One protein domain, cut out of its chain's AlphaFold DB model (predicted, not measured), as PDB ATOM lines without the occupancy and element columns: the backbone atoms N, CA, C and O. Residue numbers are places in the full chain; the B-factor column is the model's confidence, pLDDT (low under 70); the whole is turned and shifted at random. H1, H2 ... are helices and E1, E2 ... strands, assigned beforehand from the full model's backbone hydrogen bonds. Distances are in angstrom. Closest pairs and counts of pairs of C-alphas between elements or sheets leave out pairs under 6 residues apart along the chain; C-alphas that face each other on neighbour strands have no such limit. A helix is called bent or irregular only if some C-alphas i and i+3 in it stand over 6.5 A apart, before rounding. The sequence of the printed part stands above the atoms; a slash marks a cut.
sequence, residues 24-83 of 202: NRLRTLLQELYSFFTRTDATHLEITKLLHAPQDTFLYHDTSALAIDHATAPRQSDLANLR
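Overview. This is residues 24 to 83 of the 202 residues of the protein "Succinyl-CoA synthetase-like protein" of Aspergillus ruber CBS 135680 (UniProt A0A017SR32). One long helix, H1, runs alongside a narrow two-stranded ribbon that folds back on itself at residues 54 to 56, and two short helices, H2 and H3, make a small corner at the other end of the ribbon. The ribbon is made of two separate short pairs one after the other, E2 with E3 beside the turn and E1 with E4 toward H2 and H3. The printed part has 60 residues with three named helices and four named strands, in the order H1 E1 E2 E3 E4 H2 H3; each of the two sheets, E1 - E4 and E2 - E3, is antiparallel, and the class is mixed, helices and strands. The whole is loose, with a radius of gyration of the C-alphas of 13.5 A, and a rod in outline, spanning 42 by 20 by 16 A.

Arrangement. H1, residues 24 to 39, and E1, residues 42 to 46, have their closest C-alphas at Phe 37 and Leu 45, 6.8 A apart. E4, residues 65 to 68, is the antiparallel neighbour of E1, at 170 degrees between their directions; N 43 and O 67 are within hydrogen-bond range at 2.8 A, as are N 67 and O 44 at 2.9 A. E2, residues 50 to 53, and E3, residues 57 to 60, form an antiparallel hairpin at 147 degrees, with N 51 and O 59 at 2.8 A and N 59 and O 51 at 2.9 A, both within hydrogen-bond range. The closest C-alphas of H1 and E3 are those of Arg 25 and Thr 57, 7.7 A apart, while H1 and E2 are apart. H2, residues 70 to 75, and H3, residues 77 to 81, only just touch, only at the corner, with 3 pairs of C-alphas within 8 A; the closest are those of Ala 73 and Ala 80, 5.5 A apart. H1 is apart from both H2 and H3. In H1 and H3 every O i to N i+4 pair is within hydrogen-bond range; in H2 it is 0 of 2, beside 2 of 3 O i to N i+3 pairs.

Along the chain. H1 begins at C-alpha 24 (116.611, 37.128, 128.207) and is 22.3 A long. E1 measures 10.6 A, E2 9.6 A, E3 10.0 A and E4 10.1 A. H2, 10.2 A, is irregular: C-alphas 71 and 74 are 7.5 A apart. H3, 6.2 A, ends at C-alpha 81 (124.131, 15.222, 101.968).

Size, cuts and confidence. The two C-alphas farthest apart, those of Pro 54 and Pro 74, are 42.2 A apart. The printed part has no cut, and its six links are tight. The mean pLDDT of the printed part is 84.7; residue 56 and residues 61 to 63 are under 70.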
ATOM      1  N   ASN A  24     115.206  37.365 128.538       75.88
ATOM      2  CA  ASN A  24     116.611  37.128 128.207       75.88
ATOM      3  C   ASN A  24     116.865  35.767 127.553       75.88
ATOM      4  O   ASN A  24     117.591  35.712 126.565       75.88
ATOM      5  N   ARG A  25     116.257  34.685 128.056       76.94
ATOM      6  CA  ARG A  25     116.441  33.334 127.499       76.94
ATOM      7  C   ARG A  25     115.779  33.201 126.131       76.94
ATOM      8  O   ARG A  25     116.394  32.663 125.216       76.94
ATOM      9  N   LEU A  26     114.567  33.741 125.976       81.25
ATOM     10  CA  LEU A  26     113.888  33.759 124.680       81.25
ATOM     11  C   LEU A  26     114.698  34.567 123.658       81.25
ATOM     12  O   LEU A  26     114.882  34.124 122.529       81.25
ATOM     13  N   ARG A  27     115.239  35.722 124.065       84.88
ATOM     14  CA  ARG A  27     116.124  36.528 123.217       84.88
ATOM     15  C   ARG A  27     117.359  35.745 122.772       84.88
ATOM     16  O   ARG A  27     117.674  35.784 121.589       84.88
ATOM     17  N   THR A  28     118.034  35.038 123.679       86.69
ATOM     18  CA  THR A  28     119.195  34.203 123.330       86.69
ATOM     19  C   THR A  28     118.818  33.113 122.333       86.69
ATOM     20  O   THR A  28     119.484  32.986 121.312       86.69
ATOM     21  N   LEU A  29     117.714  32.398 122.564       85.38
ATOM     22  CA  LEU A  29     117.234  31.377 121.634       85.38
ATOM     23  C   LEU A  29     116.959  31.963 120.242       85.38
ATOM     24  O   LEU A  29     117.419  31.424 119.242       85.38
ATOM     25  N   LEU A  30     116.249  33.091 120.160       88.19
ATOM     26  CA  LEU A  30     115.968  33.748 118.880       88.19
ATOM     27  C   LEU A  30     117.251  34.188 118.162       88.19
ATOM     28  O   LEU A  30     117.338  34.071 116.943       88.19
ATOM     29  N   GLN A  31     118.254  34.662 118.905       93.25
ATOM     30  CA  GLN A  31     119.563  35.010 118.349       93.25
ATOM     31  C   GLN A  31     120.287  33.777 117.801       93.25
ATOM     32  O   GLN A  31     120.800  33.830 116.688       93.25
ATOM     33  N   GLU A  32     120.286  32.662 118.533       91.25
ATOM     34  CA  GLU A  32     120.889  31.403 118.085       91.25
ATOM     35  C   GLU A  32     120.192  30.844 116.840       91.25
ATOM     36  O   GLU A  32     120.866  30.450 115.888       91.25
ATOM     37  N   LEU A  33     118.857  30.874 116.801       91.00
ATOM     38  CA  LEU A  33     118.070  30.445 115.643       91.00
ATOM     39  C   LEU A  33     118.313  31.340 114.427       91.00
ATOM     40  O   LEU A  33     118.464  30.836 113.318       91.00
ATOM     41  N   TYR A  34     118.420  32.654 114.623       94.31
ATOM     42  CA  TYR A  34     118.760  33.584 113.549       94.31
ATOM     43  C   TYR A  34     120.190  33.366 113.030       94.31
ATOM     44  O   TYR A  34     120.430  33.333 111.821       94.31
ATOM     45  N   SER A  35     121.156  33.164 113.931       96.00
ATOM     46  CA  SER A  35     122.530  32.818 113.557       96.00
ATOM     47  C   SER A  35     122.604  31.473 112.835       96.00
ATOM     48  O   SER A  35     123.380  31.335 111.893       96.00
ATOM     49  N   PHE A  36     121.798  30.487 113.231       93.06
ATOM     50  CA  PHE A  36     121.662  29.229 112.503       93.06
ATOM     51  C   PHE A  36     121.098  29.469 111.099       93.06
ATOM     52  O   PHE A  36     121.778  29.138 110.136       93.06
ATOM     53  N   PHE A  37     119.936  30.124 110.993       94.31
ATOM     54  CA  PHE A  37     119.245  30.416 109.734       94.31
ATOM     55  C   PHE A  37     120.167  31.078 108.704       94.31
ATOM     56  O   PHE A  37     120.268  30.635 107.565       94.31
ATOM     57  N   THR A  38     120.886  32.118 109.129       94.44
ATOM     58  CA  THR A  38     121.813  32.863 108.266       94.44
ATOM     59  C   THR A  38     123.050  32.053 107.888       94.44
ATOM     60  O   THR A  38     123.475  32.091 106.738       94.44
ATOM     61  N   ARG A  39     123.627  31.288 108.823       94.94
ATOM     62  CA  ARG A  39     124.825  30.470 108.576       94.94
ATOM     63  C   ARG A  39     124.561  29.273 107.663       94.94
ATOM     64  O   ARG A  39     125.475  28.848 106.963       94.94
ATOM     65  N   THR A  40     123.362  28.703 107.710       92.38
ATOM     66  CA  THR A  40     122.985  27.535 106.901       92.38
ATOM     67  C   THR A  40     122.367  27.921 105.566       92.38
ATOM     68  O   THR A  40     121.910  27.030 104.862       92.38
ATOM     69  N   ASP A  41     122.278  29.218 105.247       94.31
ATOM     70  CA  ASP A  41     121.523  29.714 104.095       94.31
ATOM     71  C   ASP A  41     120.076  29.160 104.072       94.31
ATOM     72  O   ASP A  41     119.555  28.722 103.043       94.31
ATOM     73  N   ALA A  42     119.425  29.108 105.241       93.50
ATOM     74  CA  ALA A  42     118.050  28.636 105.328       93.50
ATOM     75  C   ALA A  42     117.093  29.619 104.638       93.50
ATOM     76  O   ALA A  42     117.262  30.835 104.708       93.50
ATOM     77  N   THR A  43     116.060  29.088 103.991       94.62
ATOM     78  CA  THR A  43     114.936  29.861 103.438       94.62
ATOM     79  C   THR A  43     113.698  29.758 104.317       94.62
ATOM     80  O   THR A  43     112.857  30.653 104.301       94.62
ATOM     81  N   HIS A  44     113.607  28.698 105.127       93.00
ATOM     82  CA  HIS A  44     112.546  28.495 106.107       93.00
ATOM     83  C   HIS A  44     113.105  27.804 107.347       93.00
ATOM     84  O   HIS A  44     113.827  26.815 107.234       93.00
ATOM     85  N   LEU A  45     112.751  28.301 108.527       92.00
ATOM     86  CA  LEU A  45     113.028  27.657 109.807       92.00
ATOM     87  C   LEU A  45     111.824  27.876 110.711       92.00
ATOM     88  O   LEU A  45     111.515  29.011 111.072       92.00
ATOM     89  N   GLU A  46     111.165  26.789 111.094       89.50
ATOM     90  CA  GLU A  46     109.965  26.843 111.916       89.50
ATOM     91  C   GLU A  46     110.041  25.883 113.098       89.50
ATOM     92  O   GLU A  46     110.279  24.679 112.957       89.50
ATOM     93  N   ILE A  47     109.773  26.438 114.278       87.06
ATOM     94  CA  ILE A  47     109.567  25.690 115.514       87.06
ATOM     95  C   ILE A  47     108.088  25.811 115.867       87.06
ATOM     96  O   ILE A  47     107.646  26.841 116.371       87.06
ATOM     97  N   THR A  48     107.318  24.756 115.611       82.62
ATOM     98  CA  THR A  48     105.863  24.745 115.847       82.62
ATOM     99  C   THR A  48     105.488  24.618 117.315       82.62
ATOM    100  O   THR A  48     104.410  25.055 117.719       82.62
ATOM    101  N   LYS A  49     106.355  24.014 118.134       83.50
ATOM    102  CA  LYS A  49     106.109  23.818 119.566       83.50
ATOM    103  C   LYS A  49     107.333  24.193 120.381       83.50
ATOM    104  O   LYS A  49     108.280  23.418 120.505       83.50
ATOM    105  N   LEU A  50     107.257  25.375 120.985       83.44
ATOM    106  CA  LEU A  50     108.196  25.827 121.998       83.44
ATOM    107  C   LEU A  50     107.541  25.714 123.377       83.44
ATOM    108  O   LEU A  50     106.557  26.390 123.671       83.44
ATOM    109  N   LEU A  51     108.082  24.840 124.215       81.19
ATOM    110  CA  LEU A  51     107.624  24.597 125.575       81.19
ATOM    111  C   LEU A  51     108.521  25.348 126.553       81.19
ATOM    112  O   LEU A  51     109.747  25.271 126.481       81.19
ATOM    113  N   HIS A  52     107.903  26.040 127.502       81.31
ATOM    114  CA  HIS A  52     108.608  26.608 128.641       81.31
ATOM    115  C   HIS A  52     108.611  25.592 129.788       81.31
ATOM    116  O   HIS A  52     107.555  25.201 130.286       81.31
ATOM    117  N   ALA A  53     109.800  25.141 130.173       78.06
ATOM    118  CA  ALA A  53     110.038  24.240 131.289       78.06
ATOM    119  C   ALA A  53     110.487  25.030 132.539       78.06
ATOM    120  O   ALA A  53     110.913  26.184 132.424       78.06
ATOM    121  N   PRO A  54     110.424  24.430 133.745       77.19
ATOM    122  CA  PRO A  54     110.948  25.046 134.964       77.19
ATOM    123  C   PRO A  54     112.414  25.493 134.824       77.19
ATOM    124  O   PRO A  54     113.156  24.967 133.995       77.19
ATOM    125  N   GLN A  55     112.850  26.425 135.681       72.38
ATOM    126  CA  GLN A  55     114.216  26.991 135.671       72.38
ATOM    127  C   GLN A  55     114.551  27.793 134.391       72.38
ATOM    128  O   GLN A  55     115.705  27.837 133.948       72.38
ATOM    129  N   ASP A  56     113.540  28.423 133.789       68.44
ATOM    130  CA  ASP A  56     113.645  29.253 132.581       68.44
ATOM    131  C   ASP A  56     114.241  28.517 131.373       68.44
ATOM    132  O   ASP A  56     114.980  29.096 130.575       68.44
ATOM    133  N   THR A  57     113.978  27.216 131.252       73.31
ATOM    134  CA  THR A  57     114.489  26.402 130.145       73.31
ATOM    135  C   THR A  57     113.443  26.324 129.044       73.31
ATOM    136  O   THR A  57     112.274  26.065 129.313       73.31
ATOM    137  N   PHE A  58     113.851  26.510 127.790       75.88
ATOM    138  CA  PHE A  58     112.988  26.234 126.648       75.88
ATOM    139  C   PHE A  58     113.310  24.861 126.077       75.88
ATOM    140  O   PHE A  58     114.467  24.547 125.807       75.88
ATOM    141  N   LEU A  59     112.274  24.052 125.888       74.81
ATOM    142  CA  LEU A  59     112.344  22.796 125.160       74.81
ATOM    143  C   LEU A  59     111.582  22.991 123.857       74.81
ATOM    144  O   LEU A  59     110.426  23.403 123.872       74.81
ATOM    145  N   TYR A  60     112.205  22.688 122.731       74.94
ATOM    146  CA  TYR A  60     111.484  22.546 121.475       74.94
ATOM    147  C   TYR A  60     111.280  21.058 121.213       74.94
ATOM    148  O   TYR A  60     112.187  20.248 121.415       74.94
ATOM    149  N   HIS A  61     110.062  20.692 120.830       61.72
ATOM    150  CA  HIS A  61     109.743  19.326 120.443       61.72
ATOM    151  C   HIS A  61     109.560  19.291 118.935       61.72
ATOM    152  O   HIS A  61     108.514  19.705 118.442       61.72
ATOM    153  N   ASP A  62     110.596  18.785 118.266       61.53
ATOM    154  CA  ASP A  62     110.696  18.638 116.817       61.53
ATOM    155  C   ASP A  62     110.736  19.971 116.039       61.53
ATOM    156  O   ASP A  62     110.049  20.947 116.353       61.53
ATOM    157  N   THR A  63     111.579  20.028 115.011       65.12
ATOM    158  CA  THR A  63     111.532  21.102 114.012       65.12
ATOM    159  C   THR A  63     110.659  20.606 112.881       65.12
ATOM    160  O   THR A  63     111.075  19.754 112.102       65.12
ATOM    161  N   SER A  64     109.443  21.131 112.776       70.56
ATOM    162  CA  SER A  64     108.492  20.648 111.773       70.56
ATOM    163  C   SER A  64     108.842  21.079 110.348       70.56
ATOM    164  O   SER A  64     108.384  20.435 109.409       70.56
ATOM    165  N   ALA A  65     109.630  22.148 110.165       82.38
ATOM    166  CA  ALA A  65     110.084  22.567 108.842       82.38
ATOM    167  C   ALA A  65     111.433  23.306 108.881       82.38
ATOM    168  O   ALA A  65     111.565  24.373 109.485       82.38
ATOM    169  N   LEU A  66     112.419  22.754 108.172       87.94
ATOM    170  CA  LEU A  66     113.678  23.405 107.817       87.94
ATOM    171  C   LEU A  66     113.856  23.284 106.302       87.94
ATOM    172  O   LEU A  66     113.881  22.176 105.770       87.94
ATOM    173  N   ALA A  67     113.997  24.416 105.621       89.44
ATOM    174  CA  ALA A  67     114.356  24.467 104.210       89.44
ATOM    175  C   ALA A  67     115.657  25.252 104.050       89.44
ATOM    176  O   ALA A  67     115.804  26.346 104.594       89.44
ATOM    177  N   ILE A  68     116.594  24.679 103.301       91.06
ATOM    178  CA  ILE A  68     117.888  25.281 102.973       91.06
ATOM    179  C   ILE A  68     117.889  25.639 101.492       91.06
ATOM    180  O   ILE A  68     117.373  24.877 100.671       91.06
ATOM    181  N   ASP A  69     118.457  26.794 101.150       90.44
ATOM    182  CA  ASP A  69     118.596  27.212  99.762       90.44
ATOM    183  C   ASP A  69     119.482  26.221  98.989       90.44
ATOM    184  O   ASP A  69     120.679  26.069  99.247       90.44
ATOM    185  N   HIS A  70     118.888  25.554  98.001       85.19
ATOM    186  CA  HIS A  70     119.571  24.573  97.166       85.19
ATOM    187  C   HIS A  70     120.743  25.169  96.382       85.19
ATOM    188  O   HIS A  70     121.742  24.483  96.154       85.19
ATOM    189  N   ALA A  71     120.666  26.448  95.999       87.50
ATOM    190  CA  ALA A  71     121.735  27.121  95.262       87.50
ATOM    191  C   ALA A  71     123.043  27.214  96.072       87.50
ATOM    192  O   ALA A  71     124.106  27.521  95.531       87.50
ATOM    193  N   THR A  72     122.983  26.928  97.372       90.31
ATOM    194  CA  THR A  72     124.111  27.004  98.305       90.31
ATOM    195  C   THR A  72     124.794  25.662  98.529       90.31
ATOM    196  O   THR A  72     125.859  25.623  99.144       90.31
ATOM    197  N   ALA A  73     124.266  24.580  97.943       87.19
ATOM    198  CA  ALA A  73     124.843  23.240  98.020       87.19
ATOM    199  C   ALA A  73     126.366  23.187  97.755       87.19
ATOM    200  O   ALA A  73     127.049  22.497  98.513       87.19
ATOM    201  N   PRO A  74     126.950  23.947  96.796       89.00
ATOM    202  CA  PRO A  74     128.401  23.939  96.576       89.00
ATOM    203  C   PRO A  74     129.238  24.371  97.790       89.00
ATOM    204  O   PRO A  74     130.388  23.962  97.913       89.00
ATOM    205  N   ARG A  75     128.679  25.201  98.680       90.44
ATOM    206  CA  ARG A  75     129.334  25.691  99.909       90.44
ATOM    207  C   ARG A  75     128.775  25.063 101.195       90.44
ATOM    208  O   ARG A  75     129.325  25.308 102.262       90.44
ATOM    209  N   GLN A  76     127.718  24.254 101.091       89.75
ATOM    210  CA  GLN A  76     127.018  23.581 102.194       89.75
ATOM    211  C   GLN A  76     126.926  22.063 101.935       89.75
ATOM    212  O   GLN A  76     125.863  21.458 102.087       89.75
ATOM    213  N   SER A  77     128.023  21.426 101.508       86.25
ATOM    214  CA  SER A  77     128.029  20.015 101.080       86.25
ATOM    215  C   SER A  77     127.502  19.053 102.145       86.25
ATOM    216  O   SER A  77     126.764  18.122 101.829       86.25
ATOM    217  N   ASP A  78     127.830  19.301 103.414       88.88
ATOM    218  CA  ASP A  78     127.395  18.458 104.530       88.88
ATOM    219  C   ASP A  78     125.873  18.502 104.701       88.88
ATOM    220  O   ASP A  78     125.239  17.465 104.883       88.88
ATOM    221  N   LEU A  79     125.268  19.687 104.564       86.62
ATOM    222  CA  LEU A  79     123.815  19.856 104.627       86.62
ATOM    223  C   LEU A  79     123.125  19.294 103.380       86.62
ATOM    224  O   LEU A  79     122.062  18.687 103.487       86.62
ATOM    225  N   ALA A  80     123.744  19.431 102.204       84.38
ATOM    226  CA  ALA A  80     123.231  18.843 100.970       84.38
ATOM    227  C   ALA A  80     123.156  17.306 101.055       84.38
ATOM    228  O   ALA A  80     122.193  16.710 100.569       84.38
ATOM    229  N   ASN A  81     124.118  16.671 101.733       85.12
ATOM    230  CA  ASN A  81     124.131  15.222 101.968       85.12
ATOM    231  C   ASN A  81     123.041  14.751 102.945       85.12
ATOM    232  O   ASN A  81     122.657  13.583 102.907       85.12
ATOM    233  N   LEU A  82     122.521  15.641 103.797       85.50
ATOM    234  CA  LEU A  82     121.409  15.358 104.714       85.50
ATOM    235  C   LEU A  82     120.033  15.527 104.061       85.50
ATOM    236  O   LEU A  82     119.013  15.344 104.727       85.50
ATOM    237  N   ARG A  83     119.977  15.897 102.775       79.94
ATOM    238  CA  ARG A  83     118.715  16.143 102.079       79.94
ATOM    239  C   ARG A  83     117.856  14.886 102.071       79.94
ATOM    240  O   ARG A  83     118.216  13.866 101.477       79.94
TER     241      ARG A  83